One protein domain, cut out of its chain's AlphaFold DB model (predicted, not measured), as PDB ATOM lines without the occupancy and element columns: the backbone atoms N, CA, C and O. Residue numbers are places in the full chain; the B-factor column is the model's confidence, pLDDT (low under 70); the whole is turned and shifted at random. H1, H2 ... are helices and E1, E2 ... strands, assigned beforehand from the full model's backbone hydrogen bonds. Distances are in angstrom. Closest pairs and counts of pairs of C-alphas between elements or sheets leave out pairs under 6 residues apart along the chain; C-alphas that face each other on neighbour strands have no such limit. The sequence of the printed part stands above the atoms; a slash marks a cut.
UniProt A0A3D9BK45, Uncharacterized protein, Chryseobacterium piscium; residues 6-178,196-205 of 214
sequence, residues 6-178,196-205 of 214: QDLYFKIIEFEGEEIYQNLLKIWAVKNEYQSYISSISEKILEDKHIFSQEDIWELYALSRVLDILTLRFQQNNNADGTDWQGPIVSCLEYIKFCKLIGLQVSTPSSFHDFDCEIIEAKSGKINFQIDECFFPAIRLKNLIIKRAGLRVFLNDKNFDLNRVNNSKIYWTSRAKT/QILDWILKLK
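What this domain is: This is residues 6 to 178 and 196 to 205 of the 214 residues of an uncharacterized protein of Chryseobacterium piscium (UniProt A0A3D9BK45). Four helices, H1, H2, H4 and H5, run side by side as a loose bundle with H3 set steeply at one end, and the small sheet of E1, E4 and E5 packs on H4 and H5. E3 runs on into E4 and E5 into E6, joining this sheet to a second, strongly twisted one of E2, E6 and E3, which reaches away from the bundle with H6 over E2; H7 is apart from the rest. There are 183 printed residues, with seven named helices and six named strands in the order H1 to H5, E1 to E6, H6, H7, of mixed class. The sheet E1, E4, E5 is antiparallel, the sheet E2, E6, E3 mixed. The whole is compact, with a radius of gyration of the C-alphas of 17.3 A and spans of 52 by 42 by 35 A.

How they stand to each other: Start at H1, residues 6 to 13, which forms a helical hairpin with H2, residues 20 to 31, at a shallow tilt of 15 degrees; the closest C-alphas, of Leu 8 and Trp 28, are 7.5 A apart. H3, residues 34 to 46, is close to H4, residues 54 to 74, but not clearly touching, with C-alphas 41 and 56 closest at 7.8 A. H1 touches H4, with C-alphas 6 and 62 closest at 5.3 A. H5, residues 92 to 101, touches H2 the same way at 7 degrees, a shallow tilt, with C-alphas 21 and 94 closest at 6.3 A. H5 is over E1, residues 105 to 107. E4, residues 138 to 141, is antiparallel to E1, where N 105 and O 140 are 2.9 A apart, and to E5, residues 144 to 147, where N 139 and O 147 are 2.8 A apart. E6, residues 149 to 155, is parallel to E2, residues 117 to 124, with N 118 and O 149 at 2.8 A, and antiparallel to E3, residues 130 to 136, with N 152 and O 133 at 2.8 A. H6, residues 162 to 167, is over E2 at a height over the sheet of 7.8 A. Each O i to N i+4 pair is within hydrogen-bond range in H1, H3, H5, H6 and H7, residues 197 to 204; H2 has 6 of 8, H4 15 of 17.

Where its parts are: Find C-alpha 6 at (135.098, 188.973, 277.873), where H1 begins. H4 runs 31.2 A and E2 18.4 A, bending by 73 degrees at residue 120. H7 ends at C-alpha 204, (140.736, 212.869, 275.464).

The domain as a whole: C-alphas 31 and 158 are farthest apart, 52.7 A. Residues 179 to 195 are not printed; C-alphas 178 and 196 are 29.1 A apart across this cut. The link from H4 to H5 is long. Confidence is under 70 at residues 48 to 50, 76 to 83, 169 to 178 and 196 to 205.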
ATOM      1  N   GLN A   6     134.561 188.918 276.518       89.62
ATOM      2  CA  GLN A   6     135.098 188.973 277.873       89.62
ATOM      3  C   GLN A   6     135.766 187.649 278.300       89.62
ATOM      4  O   GLN A   6     136.809 187.677 278.946       89.62
ATOM      5  N   ASP A   7     135.222 186.490 277.917       91.44
ATOM      6  CA  ASP A   7     135.859 185.187 278.179       91.44
ATOM      7  C   ASP A   7     137.216 185.071 277.471       91.44
ATOM      8  O   ASP A   7     138.184 184.570 278.043       91.44
ATOM      9  N   LEU A   8     137.322 185.601 276.248       94.06
ATOM     10  CA  LEU A   8     138.586 185.625 275.519       94.06
ATOM     11  C   LEU A   8     139.634 186.476 276.239       94.06
ATOM     12  O   LEU A   8     140.798 186.090 276.277       94.06
ATOM     13  N   TYR A   9     139.235 187.602 276.834       92.19
ATOM     14  CA  TYR A   9     140.146 188.437 277.621       92.19
ATOM     15  C   TYR A   9     140.816 187.641 278.748       92.19
ATOM     16  O   TYR A   9     142.040 187.669 278.870       92.19
ATOM     17  N   PHE A  10     140.036 186.891 279.532       90.94
ATOM     18  CA  PHE A  10     140.583 186.060 280.609       90.94
ATOM     19  C   PHE A  10     141.459 184.931 280.066       90.94
ATOM     20  O   PHE A  10     142.579 184.755 280.537       90.94
ATOM     21  N   LYS A  11     141.025 184.260 278.993       93.94
ATOM     22  CA  LYS A  11     141.830 183.218 278.342       93.94
ATOM     23  C   LYS A  11     143.164 183.730 277.812       93.94
ATOM     24  O   LYS A  11     144.127 182.981 277.838       93.94
ATOM     25  N   ILE A  12     143.240 184.974 277.334       93.50
ATOM     26  CA  ILE A  12     144.505 185.585 276.898       93.50
ATOM     27  C   ILE A  12     145.442 185.811 278.089       93.50
ATOM     28  O   ILE A  12     146.646 185.621 277.951       93.50
ATOM     29  N   ILE A  13     144.908 186.228 279.240       89.94
ATOM     30  CA  ILE A  13     145.701 186.452 280.459       89.94
ATOM     31  C   ILE A  13     146.261 185.138 281.003       89.94
ATOM     32  O   ILE A  13     147.403 185.102 281.445       89.94
ATOM     33  N   GLU A  14     145.461 184.078 280.965       91.25
ATOM     34  CA  GLU A  14     145.816 182.756 281.488       91.25
ATOM     35  C   GLU A  14     146.580 181.892 280.470       91.25
ATOM     36  O   GLU A  14     146.940 180.756 280.770       91.25
ATOM     37  N   PHE A  15     146.810 182.385 279.249       92.12
ATOM     38  CA  PHE A  15     147.445 181.597 278.198       92.12
ATOM     39  C   PHE A  15     148.944 181.416 278.453       92.12
ATOM     40  O   PHE A  15     149.728 182.363 278.361       92.12
ATOM     41  N   GLU A  16     149.351 180.169 278.673       84.69
ATOM     42  CA  GLU A  16     150.750 179.762 278.772       84.69
ATOM     43  C   GLU A  16     151.219 179.179 277.425       84.69
ATOM     44  O   GLU A  16     150.860 178.061 277.053       84.69
ATOM     45  N   GLY A  17     151.997 179.947 276.652       84.56
ATOM     46  CA  GLY A  17     152.584 179.484 275.388       84.56
ATOM     47  C   GLY A  17     152.991 180.602 274.422       84.56
ATOM     48  O   GLY A  17     152.684 181.774 274.636       84.56
ATOM     49  N   GLU A  18     153.667 180.228 273.330       81.62
ATOM     50  CA  GLU A  18     154.211 181.185 272.349       81.62
ATOM     51  C   GLU A  18     153.304 181.434 271.133       81.62
ATOM     52  O   GLU A  18     153.355 182.503 270.536       81.62
ATOM     53  N   GLU A  19     152.412 180.499 270.792       90.81
ATOM     54  CA  GLU A  19     151.571 180.582 269.587       90.81
ATOM     55  C   GLU A  19     150.100 180.906 269.907       90.81
ATOM     56  O   GLU A  19     149.179 180.160 269.554       90.81
ATOM     57  N   ILE A  20     149.846 182.034 270.583       95.25
ATOM     58  CA  ILE A  20     148.488 182.394 271.035       95.25
ATOM     59  C   ILE A  20     147.485 182.497 269.878       95.25
ATOM     60  O   ILE A  20     146.304 182.174 270.032       95.25
ATOM     61  N   TYR A  21     147.938 182.914 268.693       96.81
ATOM     62  CA  TYR A  21     147.062 183.038 267.537       96.81
ATOM     63  C   TYR A  21     146.493 181.684 267.102       96.81
ATOM     64  O   TYR A  21     145.276 181.562 266.942       96.81
ATOM     65  N   GLN A  22     147.344 180.667 266.932       96.06
ATOM     66  CA  GLN A  22     146.910 179.341 266.480       96.06
ATOM     67  C   GLN A  22     146.151 178.598 267.577       96.06
ATOM     68  O   GLN A  22     145.106 178.007 267.302       96.06
ATOM     69  N   ASN A  23     146.646 178.675 268.812       96.06
ATOM     70  CA  ASN A  23     146.177 177.831 269.908       96.06
ATOM     71  C   ASN A  23     144.987 178.421 270.674       96.06
ATOM     72  O   ASN A  23     144.275 177.679 271.347       96.06
ATOM     73  N   LEU A  24     144.732 179.729 270.553       96.25
ATOM     74  CA  LEU A  24     143.615 180.390 271.228       96.25
ATOM     75  C   LEU A  24     142.787 181.262 270.281       96.25
ATOM     76  O   LEU A  24     141.611 180.967 270.070       96.25
ATOM     77  N   LEU A  25     143.363 182.320 269.699       96.75
ATOM     78  CA  LEU A  25     142.582 183.376 269.031       96.75
ATOM     79  C   LEU A  25     141.787 182.857 267.828       96.75
ATOM     80  O   LEU A  25     140.589 183.113 267.707       96.75
ATOM     81  N   LYS A  26     142.446 182.106 266.941       95.88
ATOM     82  CA  LYS A  26     141.827 181.541 265.736       95.88
ATOM     83  C   LYS A  26     140.741 180.532 266.097       95.88
ATOM     84  O   LYS A  26     139.648 180.581 265.537       95.88
ATOM     85  N   ILE A  27     141.033 179.636 267.040       94.81
ATOM     86  CA  ILE A  27     140.088 178.609 267.494       94.81
ATOM     87  C   ILE A  27     138.868 179.265 268.133       94.81
ATOM     88  O   ILE A  27     137.739 178.893 267.816       94.81
ATOM     89  N   TRP A  28     139.086 180.249 269.006       95.06
ATOM     90  CA  TRP A  28     138.012 180.970 269.673       95.06
ATOM     91  C   TRP A  28     137.125 181.700 268.664       95.06
ATOM     92  O   TRP A  28     135.908 181.545 268.719       95.06
ATOM     93  N   ALA A  29     137.716 182.426 267.711       93.75
ATOM     94  CA  ALA A  29     136.962 183.186 266.717       93.75
ATOM     95  C   ALA A  29     136.068 182.287 265.847       93.75
ATOM     96  O   ALA A  29     134.908 182.619 265.619       93.75
ATOM     97  N   VAL A  30     136.582 181.126 265.419       91.69
ATOM     98  CA  VAL A  30     135.815 180.162 264.613       91.69
ATOM     99  C   VAL A  30     134.723 179.480 265.438       91.69
ATOM    100  O   VAL A  30     133.596 179.366 264.972       91.69
ATOM    101  N   LYS A  31     135.022 179.033 266.665       92.12
ATOM    102  CA  LYS A  31     134.057 178.287 267.493       92.12
ATOM    103  C   LYS A  31     132.925 179.145 268.057       92.12
ATOM    104  O   LYS A  31     131.848 178.612 268.294       92.12
ATOM    105  N   ASN A  32     133.175 180.425 268.330       89.62
ATOM    106  CA  ASN A  32     132.187 181.306 268.962       89.62
ATOM    107  C   ASN A  32     131.333 182.087 267.958       89.62
ATOM    108  O   ASN A  32     130.445 182.818 268.385       89.62
ATOM    109  N   GLU A  33     131.612 181.973 266.653       86.69
ATOM    110  CA  GLU A  33     130.877 182.678 265.591       86.69
ATOM    111  C   GLU A  33     130.747 184.193 265.853       86.69
ATOM    112  O   GLU A  33     129.773 184.840 265.470       86.69
ATOM    113  N   TYR A  34     131.747 184.786 266.519       91.56
ATOM    114  CA  TYR A  34     131.692 186.173 266.991       91.56
ATOM    115  C   TYR A  34     131.534 187.184 265.845       91.56
ATOM    116  O   TYR A  34     130.959 188.258 266.010       91.56
ATOM    117  N   GLN A  35     131.976 186.800 264.647       93.38
ATOM    118  CA  GLN A  35     131.753 187.545 263.414       93.38
ATOM    119  C   GLN A  35     130.264 187.817 263.141       93.38
ATOM    120  O   GLN A  35     129.920 188.909 262.686       93.38
ATOM    121  N   SER A  36     129.370 186.868 263.436       92.19
ATOM    122  CA  SER A  36     127.923 187.041 263.261       92.19
ATOM    123  C   SER A  36     127.381 188.119 264.200       92.19
ATOM    124  O   SER A  36     126.573 188.955 263.796       92.19
ATOM    125  N   TYR A  37     127.885 188.161 265.438       91.31
ATOM    126  CA  TYR A  37     127.563 189.227 266.383       91.31
ATOM    127  C   TYR A  37     128.050 190.590 265.871       91.31
ATOM    128  O   TYR A  37     127.244 191.512 265.747       91.31
ATOM    129  N   ILE A  38     129.324 190.704 265.481       93.19
ATOM    130  CA  ILE A  38     129.893 191.946 264.932       93.19
ATOM    131  C   ILE A  38     129.141 192.424 263.684       93.19
ATOM    132  O   ILE A  38     128.898 193.623 263.538       93.19
ATOM    133  N   SER A  39     128.704 191.503 262.825       92.75
ATOM    134  CA  SER A  39     127.890 191.828 261.648       92.75
ATOM    135  C   SER A  39     126.546 192.444 262.048       92.75
ATOM    136  O   SER A  39     126.180 193.492 261.524       92.75
ATOM    137  N   SER A  40     125.867 191.886 263.058       91.25
ATOM    138  CA  SER A  40     124.609 192.456 263.573       91.25
ATOM    139  C   SER A  40     124.786 193.858 264.176       91.25
ATOM    140  O   SER A  40     123.933 194.728 264.005       91.25
ATOM    141  N   ILE A  41     125.914 194.124 264.846       89.75
ATOM    142  CA  ILE A  41     126.238 195.464 265.358       89.75
ATOM    143  C   ILE A  41     126.532 196.420 264.203       89.75
ATOM    144  O   ILE A  41     126.090 197.568 264.221       89.75
ATOM    145  N   SER A  42     127.235 195.943 263.176       89.31
ATOM    146  CA  SER A  42     127.490 196.723 261.970       89.31
ATOM    147  C   SER A  42     126.197 197.155 261.279       89.31
ATOM    148  O   SER A  42     126.151 198.265 260.756       89.31
ATOM    149  N   GLU A  43     125.175 196.303 261.233       89.06
ATOM    150  CA  GLU A  43     123.870 196.644 260.657       89.06
ATOM    151  C   GLU A  43     123.167 197.728 261.484       89.06
ATOM    152  O   GLU A  43     122.745 198.739 260.929       89.06
ATOM    153  N   LYS A  44     123.157 197.599 262.820       85.88
ATOM    154  CA  LYS A  44     122.603 198.625 263.729       85.88
ATOM    155  C   LYS A  44     123.262 199.997 263.562       85.88
ATOM    156  O   LYS A  44     122.591 201.017 263.696       85.88
ATOM    157  N   ILE A  45     124.570 200.017 263.293       82.69
ATOM    158  CA  ILE A  45     125.328 201.244 263.022       82.69
ATOM    159  C   ILE A  45     124.877 201.889 261.706       82.69
ATOM    160  O   ILE A  45     124.712 203.104 261.656       82.69
ATOM    161  N   LEU A  46     124.685 201.092 260.650       78.56
ATOM    162  CA  LEU A  46     124.298 201.595 259.328       78.56
ATOM    163  C   LEU A  46     122.864 202.115 259.281       78.56
ATOM    164  O   LEU A  46     122.583 203.055 258.548       78.56
ATOM    165  N   GLU A  47     121.961 201.520 260.054       78.44
ATOM    166  CA  GLU A  47     120.557 201.935 260.089       78.44
ATOM    167  C   GLU A  47     120.325 203.265 260.838       78.44
ATOM    168  O   GLU A  47     119.171 203.647 261.015       78.44
ATOM    169  N   ASP A  48     121.387 203.945 261.309       65.25
ATOM    170  CA  ASP A  48     121.353 205.180 262.126       65.25
ATOM    171  C   ASP A  48     120.431 205.056 263.354       65.25
ATOM    172  O   ASP A  48     119.972 206.025 263.958       65.25
ATOM    173  N   LYS A  49     120.129 203.814 263.751       59.44
ATOM    174  CA  LYS A  49     119.252 203.558 264.886       59.44
ATOM    175  C   LYS A  49     119.969 203.883 266.181       59.44
ATOM    176  O   LYS A  49     119.272 204.187 267.133       59.44
ATOM    177  N   HIS A  50     121.309 203.799 266.232       63.53
ATOM    178  CA  HIS A  50     122.197 204.056 267.386       63.53
ATOM    179  C   HIS A  50     121.715 203.535 268.757       63.53
ATOM    180  O   HIS A  50     122.277 203.865 269.800       63.53
ATOM    181  N   ILE A  51     120.705 202.670 268.764       72.44
ATOM    182  CA  ILE A  51     120.133 202.038 269.937       72.44
ATOM    183  C   ILE A  51     120.932 200.757 270.127       72.44
ATOM    184  O   ILE A  51     120.570 199.678 269.654       72.44
ATOM    185  N   PHE A  52     122.079 200.908 270.774       81.12
ATOM    186  CA  PHE A  52     122.797 199.782 271.347       81.12
ATOM    187  C   PHE A  52     122.115 199.386 272.648       81.12
ATOM    188  O   PHE A  52     121.753 200.249 273.453       81.12
ATOM    189  N   SER A  53     121.937 198.083 272.865       85.50
ATOM    190  CA  SER A  53     121.551 197.621 274.194       85.50
ATOM    191  C   SER A  53     122.716 197.810 275.170       85.50
ATOM    192  O   SER A  53     123.867 198.013 274.772       85.50
ATOM    193  N   GLN A  54     122.437 197.725 276.470       85.00
ATOM    194  CA  GLN A  54     123.489 197.781 277.483       85.00
ATOM    195  C   GLN A  54     124.527 196.664 277.275       85.00
ATOM    196  O   GLN A  54     125.726 196.888 277.428       85.00
ATOM    197  N   GLU A  55     124.062 195.480 276.877       86.81
ATOM    198  CA  GLU A  55     124.896 194.328 276.552       86.81
ATOM    199  C   GLU A  55     125.776 194.608 275.334       86.81
ATOM    200  O   GLU A  55     126.949 194.258 275.361       86.81
ATOM    201  N   ASP A  56     125.255 195.284 274.304       86.62
ATOM    202  CA  ASP A  56     126.059 195.663 273.138       86.62
ATOM    203  C   ASP A  56     127.212 196.598 273.528       86.62
ATOM    204  O   ASP A  56     128.346 196.428 273.080       86.62
ATOM    205  N   ILE A  57     126.944 197.570 274.404       87.50
ATOM    206  CA  ILE A  57     127.964 198.506 274.894       87.50
ATOM    207  C   ILE A  57     129.028 197.769 275.714       87.50
ATOM    208  O   ILE A  57     130.224 198.004 275.526       87.50
ATOM    209  N   TRP A  58     128.617 196.877 276.619       88.38
ATOM    210  CA  TRP A  58     129.546 196.073 277.417       88.38
ATOM    211  C   TRP A  58     130.410 195.160 276.560       88.38
ATOM    212  O   TRP A  58     131.604 195.020 276.816       88.38
ATOM    213  N   GLU A  59     129.820 194.576 275.530       89.12
ATOM    214  CA  GLU A  59     130.495 193.658 274.629       89.12
ATOM    215  C   GLU A  59     131.515 194.392 273.742       89.12
ATOM    216  O   GLU A  59     132.659 193.953 273.619       89.12
ATOM    217  N   LEU A  60     131.167 195.575 273.222       90.75
ATOM    218  CA  LEU A  60     132.104 196.450 272.505       90.75
ATOM    219  C   LEU A  60     133.236 196.962 273.406       90.75
ATOM    220  O   LEU A  60     134.382 197.068 272.963       90.75
ATOM    221  N   TYR A  61     132.940 197.249 274.674       89.06
ATOM    222  CA  TYR A  61     133.966 197.589 275.657       89.06
ATOM    223  C   TYR A  61     134.890 196.396 275.940       89.06
ATOM    224  O   TYR A  61     136.108 196.541 275.933       89.06
ATOM    225  N   ALA A  62     134.351 195.193 276.133       89.62
ATOM    226  CA  ALA A  62     135.167 193.995 276.309       89.62
ATOM    227  C   ALA A  62     136.051 193.728 275.077       89.62
ATOM    228  O   ALA A  62     137.225 193.383 275.226       89.62
ATOM    229  N   LEU A  63     135.528 193.960 273.867       94.31
ATOM    230  CA  LEU A  63     136.298 193.882 272.629       94.31
ATOM    231  C   LEU A  63     137.468 194.870 272.638       94.31
ATOM    232  O   LEU A  63     138.591 194.463 272.343       94.31
ATOM    233  N   SER A  64     137.251 196.139 272.999       92.38
ATOM    234  CA  SER A  64     138.349 197.115 273.048       92.38
ATOM    235  C   SER A  64     139.436 196.692 274.041       92.38
ATOM    236  O   SER A  64     140.619 196.775 273.718       92.38
ATOM    237  N   ARG A  65     139.058 196.107 275.187       90.75
ATOM    238  CA  ARG A  65     140.006 195.543 276.165       90.75
ATOM    239  C   ARG A  65     140.793 194.349 275.626       90.75
ATOM    240  O   ARG A  65     141.980 194.232 275.933       90.75
ATOM    241  N   VAL A  66     140.174 193.487 274.814       94.75
ATOM    242  CA  VAL A  66     140.881 192.406 274.103       94.75
ATOM    243  C   VAL A  66     141.869 192.967 273.078       94.75
ATOM    244  O   VAL A  66     142.991 192.479 272.968       94.75
ATOM    245  N   LEU A  67     141.506 194.017 272.346       94.88
ATOM    246  CA  LEU A  67     142.440 194.643 271.412       94.88
ATOM    247  C   LEU A  67     143.591 195.339 272.149       94.88
ATOM    248  O   LEU A  67     144.738 195.222 271.728       94.88
ATOM    249  N   ASP A  68     143.318 196.000 273.275       89.69
ATOM    250  CA  ASP A  68     144.353 196.620 274.102       89.69
ATOM    251  C   ASP A  68     145.389 195.599 274.565       89.69
ATOM    252  O   ASP A  68     146.579 195.801 274.318       89.69
ATOM    253  N   ILE A  69     144.952 194.480 275.156       90.12
ATOM    254  CA  ILE A  69     145.870 193.445 275.648       90.12
ATOM    255  C   ILE A  69     146.705 192.833 274.522       90.12
ATOM    256  O   ILE A  69     147.902 192.634 274.708       90.12
ATOM    257  N   LEU A  70     146.119 192.606 273.342       93.56
ATOM    258  CA  LEU A  70     146.841 192.086 272.176       93.56
ATOM    259  C   LEU A  70     147.883 193.073 271.636       93.56
ATOM    260  O   LEU A  70     148.854 192.647 271.020       93.56
ATOM    261  N   THR A  71     147.706 194.375 271.872       91.38
ATOM    262  CA  THR A  71     148.655 195.402 271.419       91.38
ATOM    263  C   THR A  71     149.725 195.793 272.427       91.38
ATOM    264  O   THR A  71     150.647 196.512 272.053       91.38
ATOM    265  N   LEU A  72     149.656 195.317 273.677       87.00
ATOM    266  CA  LEU A  72     150.653 195.652 274.705       87.00
ATOM    267  C   LEU A  72     152.080 195.320 274.268       87.00
ATOM    268  O   LEU A  72     152.989 196.108 274.499       87.00
ATOM    269  N   ARG A  73     152.257 194.212 273.546       86.19
ATOM    270  CA  ARG A  73     153.555 193.773 273.017       86.19
ATOM    271  C   ARG A  73     154.203 194.748 272.044       86.19
ATOM    272  O   ARG A  73     155.408 194.701 271.817       86.19
ATOM    273  N   PHE A  74     153.394 195.598 271.435       86.94
ATOM    274  CA  PHE A  74     153.849 196.594 270.485       86.94
ATOM    275  C   PHE A  74     154.176 197.934 271.160       86.94
ATOM    276  O   PHE A  74     154.642 198.854 270.489       86.94
ATOM    277  N   GLN A  75     153.911 198.069 272.463       79.81
ATOM    278  CA  GLN A  75     154.203 199.275 273.227       79.81
ATOM    279  C   GLN A  75     155.640 199.234 273.751       79.81
ATOM    280  O   GLN A  75     156.124 198.206 274.223       79.81
ATOM    281  N   GLN A  76     156.333 200.368 273.666       68.69
ATOM    282  CA  GLN A  76     157.708 200.488 274.144       68.69
ATOM    283  C   GLN A  76     157.752 200.630 275.677       68.69
ATOM    284  O   GLN A  76     156.802 201.096 276.306       68.69
ATOM    285  N   ASN A  77     158.889 200.257 276.270       62.78
ATOM    286  CA  ASN A  77     159.235 200.387 277.694       62.78
ATOM    287  C   ASN A  77     158.548 199.455 278.706       62.78
ATOM    288  O   ASN A  77     158.800 199.646 279.891       62.78
ATOM    289  N   ASN A  78     157.754 198.458 278.288       56.41
ATOM    290  CA  ASN A  78     157.152 197.382 279.113       56.41
ATOM    291  C   ASN A  78     156.405 197.795 280.398       56.41
ATOM    292  O   ASN A  78     155.785 196.957 281.020       56.41
ATOM    293  N   ASN A  79     156.372 199.072 280.767       55.88
ATOM    294  CA  ASN A  79     155.801 199.584 282.009       55.88
ATOM    295  C   ASN A  79     154.402 200.176 281.796       55.88
ATOM    296  O   ASN A  79     153.897 200.902 282.656       55.88
ATOM    297  N   ALA A  80     153.780 199.907 280.645       54.50
ATOM    298  CA  ALA A  80     152.480 200.465 280.286       54.50
ATOM    299  C   ALA A  80     151.377 200.058 281.278       54.50
ATOM    300  O   ALA A  80     150.498 200.866 281.580       54.50
ATOM    301  N   ASP A  81     151.457 198.847 281.840       54.38
ATOM    302  CA  ASP A  81     150.550 198.360 282.885       54.38
ATOM    303  C   ASP A  81     151.207 198.207 284.269       54.38
ATOM    304  O   ASP A  81     150.576 197.707 285.199       54.38
ATOM    305  N   GLY A  82     152.446 198.691 284.422       61.53
ATOM    306  CA  GLY A  82     153.212 198.608 285.667       61.53
ATOM    307  C   GLY A  82     153.697 197.200 286.023       61.53
ATOM    308  O   GLY A  82     154.109 196.989 287.163       61.53
ATOM    309  N   THR A  83     153.637 196.248 285.087       68.94
ATOM    310  CA  THR A  83     154.174 194.891 285.242       68.94
ATOM    311  C   THR A  83     155.280 194.633 284.226       68.94
ATOM    312  O   THR A  83     155.312 195.271 283.185       68.94
ATOM    313  N   ASP A  84     156.149 193.652 284.473       76.12
ATOM    314  CA  ASP A  84     157.146 193.222 283.477       76.12
ATOM    315  C   ASP A  84     156.527 192.395 282.329       76.12
ATOM    316  O   ASP A  84     157.229 191.918 281.431       76.12
ATOM    317  N   TRP A  85     155.206 192.177 282.351       81.44
ATOM    318  CA  TRP A  85     154.534 191.381 281.340       81.44
ATOM    319  C   TRP A  85     154.303 192.191 280.065       81.44
ATOM    320  O   TRP A  85     153.430 193.048 279.981       81.44
ATOM    321  N   GLN A  86     155.022 191.822 279.010       80.81
ATOM    322  CA  GLN A  86     154.942 192.453 277.687       80.81
ATOM    323  C   GLN A  86     153.635 192.148 276.924       80.81
ATOM    324  O   GLN A  86     153.541 192.381 275.723       80.81
ATOM    325  N   GLY A  87     152.631 191.551 277.568       87.31
ATOM    326  CA  GLY A  87     151.443 191.029 276.897       87.31
ATOM    327  C   GLY A  87     151.693 189.714 276.136       87.31
ATOM    328  O   GLY A  87     152.788 189.146 276.183       87.31
ATOM    329  N   PRO A  88     150.678 189.194 275.427       90.88
ATOM    330  CA  PRO A  88     150.742 187.904 274.742       90.88
ATOM    331  C   PRO A  88     151.667 187.930 273.519       90.88
ATOM    332  O   PRO A  88     151.779 188.953 272.842       90.88
ATOM    333  N   ILE A  89     152.313 186.797 273.215       91.75
ATOM    334  CA  ILE A  89     153.174 186.622 272.033       91.75
ATOM    335  C   ILE A  89     152.298 186.589 270.775       91.75
ATOM    336  O   ILE A  89     151.766 185.550 270.403       91.75
ATOM    337  N   VAL A  90     152.111 187.747 270.138       93.56
ATOM    338  CA  VAL A  90     151.346 187.897 268.894       93.56
ATOM    339  C   VAL A  90     152.066 188.851 267.943       93.56
ATOM    340  O   VAL A  90     152.494 189.937 268.333       93.56
ATOM    341  N   SER A  91     152.220 188.453 266.682       95.06
ATOM    342  CA  SER A  91     152.752 189.333 265.639       95.06
ATOM    343  C   SER A  91     151.686 190.309 265.131       95.06
ATOM    344  O   SER A  91     150.484 190.042 265.190       95.06
ATOM    345  N   CYS A  92     152.108 191.433 264.541       95.19
ATOM    346  CA  CYS A  92     151.173 192.388 263.937       95.19
ATOM    347  C   CYS A  92     150.319 191.734 262.827       95.19
ATOM    348  O   CYS A  92     149.116 191.974 262.731       95.19
ATOM    349  N   LEU A  93     150.896 190.816 262.041       97.19
ATOM    350  CA  LEU A  93     150.153 190.062 261.025       97.19
ATOM    351  C   LEU A  93     149.069 189.160 261.633       97.19
ATOM    352  O   LEU A  93     147.979 189.053 261.072       97.19
ATOM    353  N   GLU A  94     149.340 188.508 262.760       97.81
ATOM    354  CA  GLU A  94     148.359 187.672 263.462       97.81
ATOM    355  C   GLU A  94     147.253 188.500 264.110       97.81
ATOM    356  O   GLU A  94     146.083 188.135 264.001       97.81
ATOM    357  N   TYR A  95     147.599 189.647 264.694       97.62
ATOM    358  CA  TYR A  95     146.630 190.621 265.186       97.62
ATOM    359  C   TYR A  95     145.668 191.071 264.074       97.62
ATOM    360  O   TYR A  95     144.448 191.020 264.242       97.62
ATOM    361  N   ILE A  96     146.199 191.413 262.893       98.19
ATOM    362  CA  ILE A  96     145.395 191.774 261.715       98.19
ATOM    363  C   ILE A  96     144.499 190.611 261.281       98.19
ATOM    364  O   ILE A  96     143.317 190.816 260.995       98.19
ATOM    365  N   LYS A  97     145.044 189.388 261.219       98.38
ATOM    366  CA  LYS A  97     144.271 188.192 260.857       98.38
ATOM    367  C   LYS A  97     143.130 187.953 261.841       98.38
ATOM    368  O   LYS A  97     142.027 187.665 261.394       98.38
ATOM    369  N   PHE A  98     143.376 188.084 263.143       98.06
ATOM    370  CA  PHE A  98     142.348 187.945 264.170       98.06
ATOM    371  C   PHE A  98     141.245 188.998 264.008       98.06
ATOM    372  O   PHE A  98     140.080 188.626 263.912       98.06
ATOM    373  N   CYS A  99     141.601 190.282 263.876       98.06
ATOM    374  CA  CYS A  99     140.625 191.364 263.706       98.06
ATOM    375  C   CYS A  99     139.730 191.144 262.477       98.06
ATOM    376  O   CYS A  99     138.510 191.253 262.568       98.06
ATOM    377  N   LYS A 100     140.326 190.765 261.339       97.88
ATOM    378  CA  LYS A 100     139.571 190.435 260.121       97.88
ATOM    379  C   LYS A 100     138.673 189.213 260.314       97.88
ATOM    380  O   LYS A 100     137.544 189.215 259.837       97.88
ATOM    381  N   LEU A 101     139.162 188.190 261.014       97.19
ATOM    382  CA  LEU A 101     138.423 186.951 261.263       97.19
ATOM    383  C   LEU A 101     137.157 187.187 262.097       97.19
ATOM    384  O   LEU A 101     136.144 186.550 261.842       97.19
ATOM    385  N   ILE A 102     137.186 188.128 263.045       96.19
ATOM    386  CA  ILE A 102     136.001 188.511 263.828       96.19
ATOM    387  C   ILE A 102     135.132 189.584 263.149       96.19
ATOM    388  O   ILE A 102     134.169 190.052 263.745       96.19
ATOM    389  N   GLY A 103     135.435 189.967 261.903       96.00
ATOM    390  CA  GLY A 103     134.611 190.880 261.104       96.00
ATOM    391  C   GLY A 103     134.938 192.370 261.242       96.00
ATOM    392  O   GLY A 103     134.149 193.201 260.793       96.00
ATOM    393  N   LEU A 104     136.078 192.734 261.837       97.06
ATOM    394  CA  LEU A 104     136.496 194.133 261.964       97.06
ATOM    395  C   LEU A 104     137.266 194.624 260.735       97.06
ATOM    396  O   LEU A 104     137.940 193.869 260.028       97.06
ATOM    397  N   GLN A 105     137.198 195.933 260.515       96.88
ATOM    398  CA  GLN A 105     137.957 196.631 259.486       96.88
ATOM    399  C   GLN A 105     139.311 197.066 260.043       96.88
ATOM    400  O   GLN A 105     139.411 197.535 261.176       96.88
ATOM    401  N   VAL A 106     140.352 196.923 259.226       97.56
ATOM    402  CA  VAL A 106     141.735 197.243 259.588       97.56
ATOM    403  C   VAL A 106     142.257 198.302 258.628       97.56
ATOM    404  O   VAL A 106     142.208 198.096 257.415       97.56
ATOM    405  N   SER A 107     142.781 199.403 259.159       95.06
ATOM    406  CA  SER A 107     143.342 200.497 258.360       95.06
ATOM    407  C   SER A 107     144.679 200.968 258.925       95.06
ATOM    408  O   SER A 107     144.760 201.352 260.092       95.06
ATOM    409  N   THR A 108     145.712 200.983 258.084       95.75
ATOM    410  CA  THR A 108     147.003 201.604 258.401       95.75
ATOM    411  C   THR A 108     146.987 203.052 257.904       95.75
ATOM    412  O   THR A 108     146.776 203.257 256.707       95.75
ATOM    413  N   PRO A 109     147.176 204.054 258.778       93.75
ATOM    414  CA  PRO A 109     147.148 205.455 258.373       93.75
ATOM    415  C   PRO A 109     148.363 205.813 257.508       93.75
ATOM    416  O   PRO A 109     149.487 205.402 257.790       93.75
ATOM    417  N   SER A 110     148.130 206.612 256.465       94.56
ATOM    418  CA  SER A 110     149.169 207.204 255.607       94.56
ATOM    419  C   SER A 110     149.611 208.595 256.080       94.56
ATOM    420  O   SER A 110     150.674 209.072 255.692       94.56
ATOM    421  N   SER A 111     148.816 209.228 256.945       94.50
ATOM    422  CA  SER A 111     149.099 210.504 257.604       94.50
ATOM    423  C   SER A 111     148.574 210.486 259.036       94.50
ATOM    424  O   SER A 111     147.587 209.809 259.328       94.50
ATOM    425  N   PHE A 112     149.210 211.243 259.928       91.19
ATOM    426  CA  PHE A 112     148.780 211.333 261.317       91.19
ATOM    427  C   PHE A 112     147.474 212.129 261.451       91.19
ATOM    428  O   PHE A 112     147.325 213.196 260.853       91.19
ATOM    429  N   HIS A 113     146.545 211.618 262.257       88.81
ATOM    430  CA  HIS A 113     145.302 212.293 262.618       88.81
ATOM    431  C   HIS A 113     144.887 211.884 264.036       88.81
ATOM    432  O   HIS A 113     144.778 210.689 264.313       88.81
ATOM    433  N   ASP A 114     144.609 212.851 264.915       81.94
ATOM    434  CA  ASP A 114     144.355 212.622 266.353       81.94
ATOM    435  C   ASP A 114     143.202 211.644 266.641       81.94
ATOM    436  O   ASP A 114     143.174 210.960 267.670       81.94
ATOM    437  N   PHE A 115     142.230 211.577 265.727       81.31
ATOM    438  CA  PHE A 115     141.081 210.678 265.848       81.31
ATOM    439  C   PHE A 115     141.452 209.208 265.601       81.31
ATOM    440  O   PHE A 115     140.940 208.317 266.274       81.31
ATOM    441  N   ASP A 116     142.383 208.957 264.681       83.75
ATOM    442  CA  ASP A 116     142.692 207.620 264.159       83.75
ATOM    443  C   ASP A 116     143.985 207.051 264.720       83.75
ATOM    444  O   ASP A 116     144.229 205.847 264.627       83.75
ATOM    445  N   CYS A 117     144.825 207.924 265.263       88.69
ATOM    446  CA  CYS A 117     146.193 207.632 265.632       88.69
ATOM    447  C   CYS A 117     146.407 207.884 267.120       88.69
ATOM    448  O   CYS A 117     145.846 208.801 267.718       88.69
ATOM    449  N   GLU A 118     147.277 207.081 267.708       89.31
ATOM    450  CA  GLU A 118     147.873 207.339 269.004       89.31
ATOM    451  C   GLU A 118     149.393 207.309 268.882       89.31
ATOM    452  O   GLU A 118     149.964 206.480 268.172       89.31
ATOM    453  N   ILE A 119     150.053 208.253 269.553       88.88
ATOM    454  CA  ILE A 119     151.512 208.321 269.592       88.88
ATOM    455  C   ILE A 119     151.983 207.340 270.663       88.88
ATOM    456  O   ILE A 119     151.747 207.557 271.849       88.88
ATOM    457  N   ILE A 120     152.627 206.262 270.225       87.81
ATOM    458  CA  ILE A 120     153.300 205.286 271.092       87.81
ATOM    459  C   ILE A 120     154.738 205.726 271.357       87.81
ATOM    460  O   ILE A 120     155.258 205.526 272.449       87.81
ATOM    461  N   GLU A 121     155.376 206.336 270.356       88.44
ATOM    462  CA  GLU A 121     156.743 206.836 270.450       88.44
ATOM    463  C   GLU A 121     156.899 208.109 269.604       88.44
ATOM    464  O   GLU A 121     156.341 208.239 268.512       88.44
ATOM    465  N   ALA A 122     157.695 209.051 270.091       90.88
ATOM    466  CA  ALA A 122     158.108 210.241 269.374       90.88
ATOM    467  C   ALA A 122     159.636 210.323 269.293       90.88
ATOM    468  O   ALA A 122     160.339 210.215 270.303       90.88
ATOM    469  N   LYS A 123     160.141 210.572 268.084       94.06
ATOM    470  CA  LYS A 123     161.556 210.834 267.792       94.06
ATOM    471  C   LYS A 123     161.758 212.290 267.387       94.06
ATOM    472  O   LYS A 123     160.857 212.906 266.823       94.06
ATOM    473  N   SER A 124     162.957 212.828 267.619       96.38
ATOM    474  CA  SER A 124     163.298 214.160 267.106       96.38
ATOM    475  C   SER A 124     163.330 214.138 265.577       96.38
ATOM    476  O   SER A 124     163.929 213.250 264.967       96.38
ATOM    477  N   GLY A 125     162.677 215.113 264.952       94.69
ATOM    478  CA  GLY A 125     162.702 215.302 263.509       94.69
ATOM    479  C   GLY A 125     162.270 216.703 263.094       94.69
ATOM    480  O   GLY A 125     161.815 217.512 263.896       94.69
ATOM    481  N   LYS A 126     162.444 217.024 261.809       92.19
ATOM    482  CA  LYS A 126     162.171 218.380 261.297       92.19
ATOM    483  C   LYS A 126     160.683 218.650 261.079       92.19
ATOM    484  O   LYS A 126     160.253 219.792 261.216       92.19
ATOM    485  N   ILE A 127     159.930 217.614 260.712       91.81
ATOM    486  CA  ILE A 127     158.514 217.689 260.350       91.81
ATOM    487  C   ILE A 127     157.706 217.070 261.487       91.81
ATOM    488  O   ILE A 127     157.910 215.906 261.825       91.81
ATOM    489  N   ASN A 128     156.798 217.850 262.071       90.62
ATOM    490  CA  ASN A 128     155.917 217.366 263.130       90.62
ATOM    491  C   ASN A 128     154.907 216.359 262.574       90.62
ATOM    492  O   ASN A 128     154.347 216.576 261.501       90.62
ATOM    493  N   PHE A 129     154.640 215.306 263.344       91.81
ATOM    494  CA  PHE A 129     153.651 214.266 263.056       91.81
ATOM    495  C   PHE A 129     153.911 213.472 261.769       91.81
ATOM    496  O   PHE A 129     153.024 212.780 261.268       91.81
ATOM    497  N   GLN A 130     155.134 213.526 261.236       95.31
ATOM    498  CA  GLN A 130     155.535 212.617 260.172       95.31
ATOM    499  C   GLN A 130     155.588 211.197 260.740       95.31
ATOM    500  O   GLN A 130     156.302 210.948 261.711       95.31
ATOM    501  N   ILE A 131     154.841 210.275 260.136       95.75
ATOM    502  CA  ILE A 131     154.838 208.865 260.536       95.75
ATOM    503  C   ILE A 131     156.188 208.243 260.164       95.75
ATOM    504  O   ILE A 131     156.600 208.305 259.006       95.75
ATOM    505  N   ASP A 132     156.856 207.650 261.152       96.06
ATOM    506  CA  ASP A 132     158.063 206.833 260.974       96.06
ATOM    507  C   ASP A 132     157.691 205.350 260.880       96.06
ATOM    508  O   ASP A 132     158.085 204.644 259.958       96.06
ATOM    509  N   GLU A 133     156.878 204.879 261.829       95.25
ATOM    510  CA  GLU A 133     156.480 203.476 261.921       95.25
ATOM    511  C   GLU A 133     155.044 203.347 262.436       95.25
ATOM    512  O   GLU A 133     154.581 204.142 263.253       95.25
ATOM    513  N   CYS A 134     154.338 202.319 261.966       95.19
ATOM    514  CA  CYS A 134     153.045 201.909 262.496       95.19
ATOM    515  C   CYS A 134     153.203 200.547 263.172       95.19
ATOM    516  O   CYS A 134     153.305 199.531 262.487       95.19
ATOM    517  N   PHE A 135     153.189 200.520 264.505       93.56
ATOM    518  CA  PHE A 135     153.360 199.288 265.273       93.56
ATOM    519  C   PHE A 135     152.135 198.370 265.160       93.56
ATOM    520  O   PHE A 135     152.262 197.158 264.986       93.56
ATOM    521  N   PHE A 136     150.935 198.957 265.195       95.06
ATOM    522  CA  PHE A 136     149.676 198.260 264.937       95.06
ATOM    523  C   PHE A 136     148.650 199.185 264.268       95.06
ATOM    524  O   PHE A 136     148.594 200.374 264.589       95.06
ATOM    525  N   PRO A 137     147.830 198.661 263.340       97.00
ATOM    526  CA  PRO A 137     146.859 199.458 262.597       97.00
ATOM    527  C   PRO A 137     145.632 199.830 263.439       97.00
ATOM    528  O   PRO A 137     145.332 199.197 264.454       97.00
ATOM    529  N   ALA A 138     144.880 200.821 262.957       95.94
ATOM    530  CA  ALA A 138     143.588 201.186 263.521       95.94
ATOM    531  C   ALA A 138     142.537 200.119 263.195       95.94
ATOM    532  O   ALA A 138     142.540 199.533 262.104       95.94
ATOM    533  N   ILE A 139     141.620 199.911 264.138       97.00
ATOM    534  CA  ILE A 139     140.542 198.932 264.069       97.00
ATOM    535  C   ILE A 139     139.196 199.632 264.156       97.00
ATOM    536  O   ILE A 139     138.939 200.443 265.052       97.00
ATOM    537  N   ARG A 140     138.324 199.276 263.219       94.00
ATOM    538  CA  ARG A 140     137.028 199.909 263.018       94.00
ATOM    539  C   ARG A 140     135.908 198.898 262.882       94.00
ATOM    540  O   ARG A 140     136.098 197.785 262.393       94.00
ATOM    541  N   LEU A 141     134.720 199.360 263.239       91.56
ATOM    542  CA  LEU A 141     133.452 198.766 262.874       91.56
ATOM    543  C   LEU A 141     132.631 199.833 262.146       91.56
ATOM    544  O   LEU A 141     131.973 200.657 262.777       91.56
ATOM    545  N   LYS A 142     132.708 199.856 260.810       88.25
ATOM    546  CA  LYS A 142     132.150 200.936 259.979       88.25
ATOM    547  C   LYS A 142     132.733 202.295 260.393       88.25
ATOM    548  O   LYS A 142     133.951 202.460 260.399       88.25
ATOM    549  N   ASN A 143     131.886 203.261 260.727       84.12
ATOM    550  CA  ASN A 143     132.281 204.589 261.190       84.12
ATOM    551  C   ASN A 143     132.648 204.630 262.686       84.12
ATOM    552  O   ASN A 143     133.069 205.680 263.168       84.12
ATOM    553  N   LEU A 144     132.545 203.514 263.418       86.38
ATOM    554  CA  LEU A 144     132.980 203.420 264.809       86.38
ATOM    555  C   LEU A 144     134.457 203.012 264.896       86.38
ATOM    556  O   LEU A 144     134.845 201.934 264.440       86.38
ATOM    557  N   ILE A 145     135.283 203.844 265.532       89.00
ATOM    558  CA  ILE A 145     136.650 203.468 265.912       89.00
ATOM    559  C   ILE A 145     136.593 202.653 267.199       89.00
ATOM    560  O   ILE A 145     136.101 203.130 268.219       89.00
ATOM    561  N   ILE A 146     137.130 201.435 267.150       91.12
ATOM    562  CA  ILE A 146     137.286 200.581 268.333       91.12
ATOM    563  C   ILE A 146     138.679 200.772 268.933       91.12
ATOM    564  O   ILE A 146     138.829 200.833 270.152       91.12
ATOM    565  N   LYS A 147     139.703 200.884 268.077       92.88
ATOM    566  CA  LYS A 147     141.086 201.113 268.493       92.88
ATOM    567  C   LYS A 147     141.842 201.950 267.469       92.88
ATOM    568  O   LYS A 147     141.711 201.734 266.266       92.88
ATOM    569  N   ARG A 148     142.643 202.895 267.952       94.00
ATOM    570  CA  ARG A 148     143.490 203.753 267.115       94.00
ATOM    571  C   ARG A 148     144.774 203.038 266.708       94.00
ATOM    572  O   ARG A 148     145.176 202.071 267.348       94.00
ATOM    573  N   ALA A 149     145.395 203.500 265.631       94.94
ATOM    574  CA  ALA A 149     146.687 203.002 265.185       94.94
ATOM    575  C   ALA A 149     147.787 203.483 266.132       94.94
ATOM    576  O   ALA A 149     147.891 204.683 266.387       94.94
ATOM    577  N   GLY A 150     148.618 202.564 266.611       93.31
ATOM    578  CA  GLY A 150     149.772 202.881 267.442       93.31
ATOM    579  C   GLY A 150     150.969 203.234 266.578       93.31
ATOM    580  O   GLY A 150     151.501 202.369 265.877       93.31
ATOM    581  N   LEU A 151     151.387 204.496 266.618       92.56
ATOM    582  CA  LEU A 151     152.400 205.033 265.717       92.56
ATOM    583  C   LEU A 151     153.645 205.512 266.450       92.56
ATOM    584  O   LEU A 151     153.581 206.026 267.569       92.56
ATOM    585  N   ARG A 152     154.764 205.442 265.733       93.81
ATOM    586  CA  ARG A 152     155.919 206.286 265.976       93.81
ATOM    587  C   ARG A 152     155.920 207.462 265.019       93.81
ATOM    588  O   ARG A 152     155.782 207.279 263.808       93.81
ATOM    589  N   VAL A 153     156.120 208.659 265.557       94.25
ATOM    590  CA  VAL A 153     156.154 209.894 264.769       94.25
ATOM    591  C   VAL A 153     157.428 210.692 265.013       94.25
ATOM    592  O   VAL A 153     158.068 210.580 266.059       94.25
ATOM    593  N   PHE A 154     157.778 211.543 264.057       95.56
ATOM    594  CA  PHE A 154     158.758 212.599 264.259       95.56
ATOM    595  C   PHE A 154     158.089 213.856 264.815       95.56
ATOM    596  O   PHE A 154     157.024 214.267 264.354       95.56
ATOM    597  N   LEU A 155     158.729 214.485 265.797       90.69
ATOM    598  CA  LEU A 155     158.344 215.774 266.360       90.69
ATOM    599  C   LEU A 155     159.574 216.672 266.456       90.69
ATOM    600  O   LEU A 155     160.674 216.218 266.764       90.69
ATOM    601  N   ASN A 156     159.383 217.960 266.203       91.69
ATOM    602  CA  ASN A 156     160.434 218.950 266.362       91.69
ATOM    603  C   ASN A 156     160.653 219.235 267.851       91.69
ATOM    604  O   ASN A 156     159.764 219.759 268.522       91.69
ATOM    605  N   ASP A 157     161.841 218.910 268.349       88.88
ATOM    606  CA  ASP A 157     162.237 219.054 269.756       88.88
ATOM    607  C   ASP A 157     162.273 220.507 270.260       88.88
ATOM    608  O   ASP A 157     162.251 220.742 271.465       88.88
ATOM    609  N   LYS A 158     162.240 221.496 269.360       90.50
ATOM    610  CA  LYS A 158     162.042 222.908 269.730       90.50
ATOM    611  C   LYS A 158     160.595 223.231 270.096       90.50
ATOM    612  O   LYS A 158     160.354 224.197 270.809       90.50
ATOM    613  N   ASN A 159     159.648 222.452 269.575       88.50
ATOM    614  CA  ASN A 159     158.212 222.662 269.757       88.50
ATOM    615  C   ASN A 159     157.600 221.673 270.756       88.50
ATOM    616  O   ASN A 159     156.549 221.958 271.327       88.50
ATOM    617  N   PHE A 160     158.231 220.511 270.953       87.00
ATOM    618  CA  PHE A 160     157.708 219.423 271.773       87.00
ATOM    619  C   PHE A 160     158.746 218.923 272.774       87.00
ATOM    620  O   PHE A 160     159.880 218.613 272.417       87.00
ATOM    621  N   ASP A 161     158.308 218.739 274.017       87.25
ATOM    622  CA  ASP A 161     159.059 217.984 275.013       87.25
ATOM    623  C   ASP A 161     158.899 216.480 274.734       87.25
ATOM    624  O   ASP A 161     157.912 215.854 275.131       87.25
ATOM    625  N   LEU A 162     159.871 215.897 274.026       84.81
ATOM    626  CA  LEU A 162     159.862 214.473 273.673       84.81
ATOM    627  C   LEU A 162     159.882 213.563 274.903       84.81
ATOM    628  O   LEU A 162     159.292 212.485 274.872       84.81
ATOM    629  N   ASN A 163     160.530 213.992 275.989       85.00
ATOM    630  CA  ASN A 163     160.561 213.220 277.224       85.00
ATOM    631  C   ASN A 163     159.152 213.132 277.814       85.00
ATOM    632  O   ASN A 163     158.692 212.051 278.179       85.00
ATOM    633  N   ARG A 164     158.427 214.256 277.830       83.75
ATOM    634  CA  ARG A 164     157.027 214.278 278.247       83.75
ATOM    635  C   ARG A 164     156.142 213.462 277.314       83.75
ATOM    636  O   ARG A 164     155.318 212.709 277.817       83.75
ATOM    637  N   VAL A 165     156.294 213.568 275.993       83.88
ATOM    638  CA  VAL A 165     155.483 212.794 275.032       83.88
ATOM    639  C   VAL A 165     155.678 211.288 275.236       83.88
ATOM    640  O   VAL A 165     154.696 210.567 275.371       83.88
ATOM    641  N   ASN A 166     156.925 210.830 275.350       84.06
ATOM    642  CA  ASN A 166     157.252 209.405 275.464       84.06
ATOM    643  C   ASN A 166     156.945 208.793 276.839       84.06
ATOM    644  O   ASN A 166     156.796 207.579 276.942       84.06
ATOM    645  N   ASN A 167     156.848 209.606 277.896       77.31
ATOM    646  CA  ASN A 167     156.575 209.127 279.258       77.31
ATOM    647  C   ASN A 167     155.183 209.509 279.776       77.31
ATOM    648  O   ASN A 167     154.833 209.193 280.917       77.31
ATOM    649  N   SER A 168     154.369 210.188 278.963       71.12
ATOM    650  CA  SER A 168     152.989 210.489 279.327       71.12
ATOM    651  C   SER A 168     152.194 209.193 279.389       71.12
ATOM    652  O   SER A 168     151.889 208.576 278.372       71.12
ATOM    653  N   LYS A 169     151.819 208.786 280.605       59.94
ATOM    654  CA  LYS A 169     150.876 207.684 280.793       59.94
ATOM    655  C   LYS A 169     149.539 208.101 280.207       59.94
ATOM    656  O   LYS A 169     148.905 209.034 280.705       59.94
ATOM    657  N   ILE A 170     149.092 207.397 279.176       52.81
ATOM    658  CA  ILE A 170     147.739 207.604 278.692       52.81
ATOM    659  C   ILE A 170     146.792 206.954 279.702       52.81
ATOM    660  O   ILE A 170     146.831 205.752 279.939       52.81
ATOM    661  N   TYR A 171     145.974 207.772 280.361       41.91
ATOM    662  CA  TYR A 171     145.192 207.384 281.544       41.91
ATOM    663  C   TYR A 171     144.178 206.247 281.288       41.91
ATOM    664  O   TYR A 171     143.631 205.693 282.234       41.91
ATOM    665  N   TRP A 172     143.937 205.866 280.031       39.91
ATOM    666  CA  TRP A 172     143.005 204.801 279.653       39.91
ATOM    667  C   TRP A 172     143.594 203.381 279.606       39.91
ATOM    668  O   TRP A 172     142.831 202.426 279.510       39.91
ATOM    669  N   THR A 173     144.921 203.211 279.673       36.06
ATOM    670  CA  THR A 173     145.578 201.895 279.520       36.06
ATOM    671  C   THR A 173     146.054 201.304 280.839       36.06
ATOM    672  O   THR A 173     146.515 200.162 280.850       36.06
ATOM    673  N   SER A 174     145.906 202.007 281.966       39.41
ATOM    674  CA  SER A 174     146.275 201.433 283.255       39.41
ATOM    675  C   SER A 174     145.348 200.259 283.585       39.41
ATOM    676  O   SER A 174     144.146 200.407 283.817       39.41
ATOM    677  N   ARG A 175     145.918 199.049 283.646       41.38
ATOM    678  CA  ARG A 175     145.348 197.991 284.482       41.38
ATOM    679  C   ARG A 175     145.426 198.514 285.912       41.38
ATOM    680  O   ARG A 175     146.493 198.531 286.516       41.38
ATOM    681  N   ALA A 176     144.327 199.051 286.423       32.44
ATOM    682  CA  ALA A 176     144.317 199.676 287.733       32.44
ATOM    683  C   ALA A 176     144.627 198.645 288.835       32.44
ATOM    684  O   ALA A 176     143.791 197.810 289.173       32.44
ATOM    685  N   LYS A 177     145.811 198.759 289.442       25.20
ATOM    686  CA  LYS A 177     146.021 198.500 290.868       25.20
ATOM    687  C   LYS A 177     146.375 199.848 291.510       25.20
ATOM    688  O   LYS A 177     147.493 200.308 291.348       25.20
ATOM    689  N   THR A 178     145.363 200.484 292.116       29.45
ATOM    690  CA  THR A 178     145.418 201.539 293.166       29.45
ATOM    691  C   THR A 178     146.473 202.658 293.054       29.45
ATOM    692  O   THR A 178     147.656 202.413 293.233       29.45
ATOM    693  N   GLN A 196     145.243 226.054 277.548       42.19
ATOM    694  CA  GLN A 196     145.143 225.268 276.302       42.19
ATOM    695  C   GLN A 196     145.341 223.758 276.538       42.19
ATOM    696  O   GLN A 196     144.807 222.935 275.799       42.19
ATOM    697  N   ILE A 197     146.043 223.365 277.608       38.47
ATOM    698  CA  ILE A 197     146.399 221.956 277.863       38.47
ATOM    699  C   ILE A 197     145.280 221.177 278.582       38.47
ATOM    700  O   ILE A 197     145.044 220.007 278.277       38.47
ATOM    701  N   LEU A 198     144.548 221.812 279.506       33.22
ATOM    702  CA  LEU A 198     143.457 221.164 280.249       33.22
ATOM    703  C   LEU A 198     142.249 220.835 279.362       33.22
ATOM    704  O   LEU A 198     141.672 219.759 279.506       33.22
ATOM    705  N   ASP A 199     141.915 221.707 278.408       36.41
ATOM    706  CA  ASP A 199     140.802 221.487 277.473       36.41
ATOM    707  C   ASP A 199     141.105 220.340 276.484       36.41
ATOM    708  O   ASP A 199     140.231 219.545 276.128       36.41
ATOM    709  N   TRP A 200     142.386 220.157 276.140       37.75
ATOM    710  CA  TRP A 200     142.881 219.027 275.345       37.75
ATOM    711  C   TRP A 200     142.814 217.693 276.104       37.75
ATOM    712  O   TRP A 200     142.334 216.686 275.581       37.75
ATOM    713  N   ILE A 201     143.235 217.683 277.372       35.34
ATOM    714  CA  ILE A 201     143.214 216.483 278.225       35.34
ATOM    715  C   ILE A 201     141.775 216.077 278.582       35.34
ATOM    716  O   ILE A 201     141.478 214.885 278.673       35.34
ATOM    717  N   LEU A 202     140.863 217.040 278.756       34.06
ATOM    718  CA  LEU A 202     139.448 216.768 279.023       34.06
ATOM    719  C   LEU A 202     138.705 216.241 277.784       34.06
ATOM    720  O   LEU A 202     137.848 215.367 277.934       34.06
ATOM    721  N   LYS A 203     139.077 216.666 276.566       37.34
ATOM    722  CA  LYS A 203     138.581 216.068 275.309       37.34
ATOM    723  C   LYS A 203     139.006 214.609 275.125       37.34
ATOM    724  O   LYS A 203     138.209 213.809 274.649       37.34
ATOM    725  N   LEU A 204     140.209 214.240 275.565       36.62
ATOM    726  CA  LEU A 204     140.736 212.869 275.464       36.62
ATOM    727  C   LEU A 204     140.136 211.885 276.490       36.62
ATOM    728  O   LEU A 204     140.286 210.677 276.334       36.62
ATOM    729  N   LYS A 205     139.457 212.378 277.538       31.36
ATOM    730  CA  LYS A 205     138.924 211.560 278.648       31.36
ATOM    731  C   LYS A 205     137.462 211.136 278.508       31.36
ATOM    732  O   LYS A 205     136.996 210.329 279.309       31.36
TER     733      LYS A 205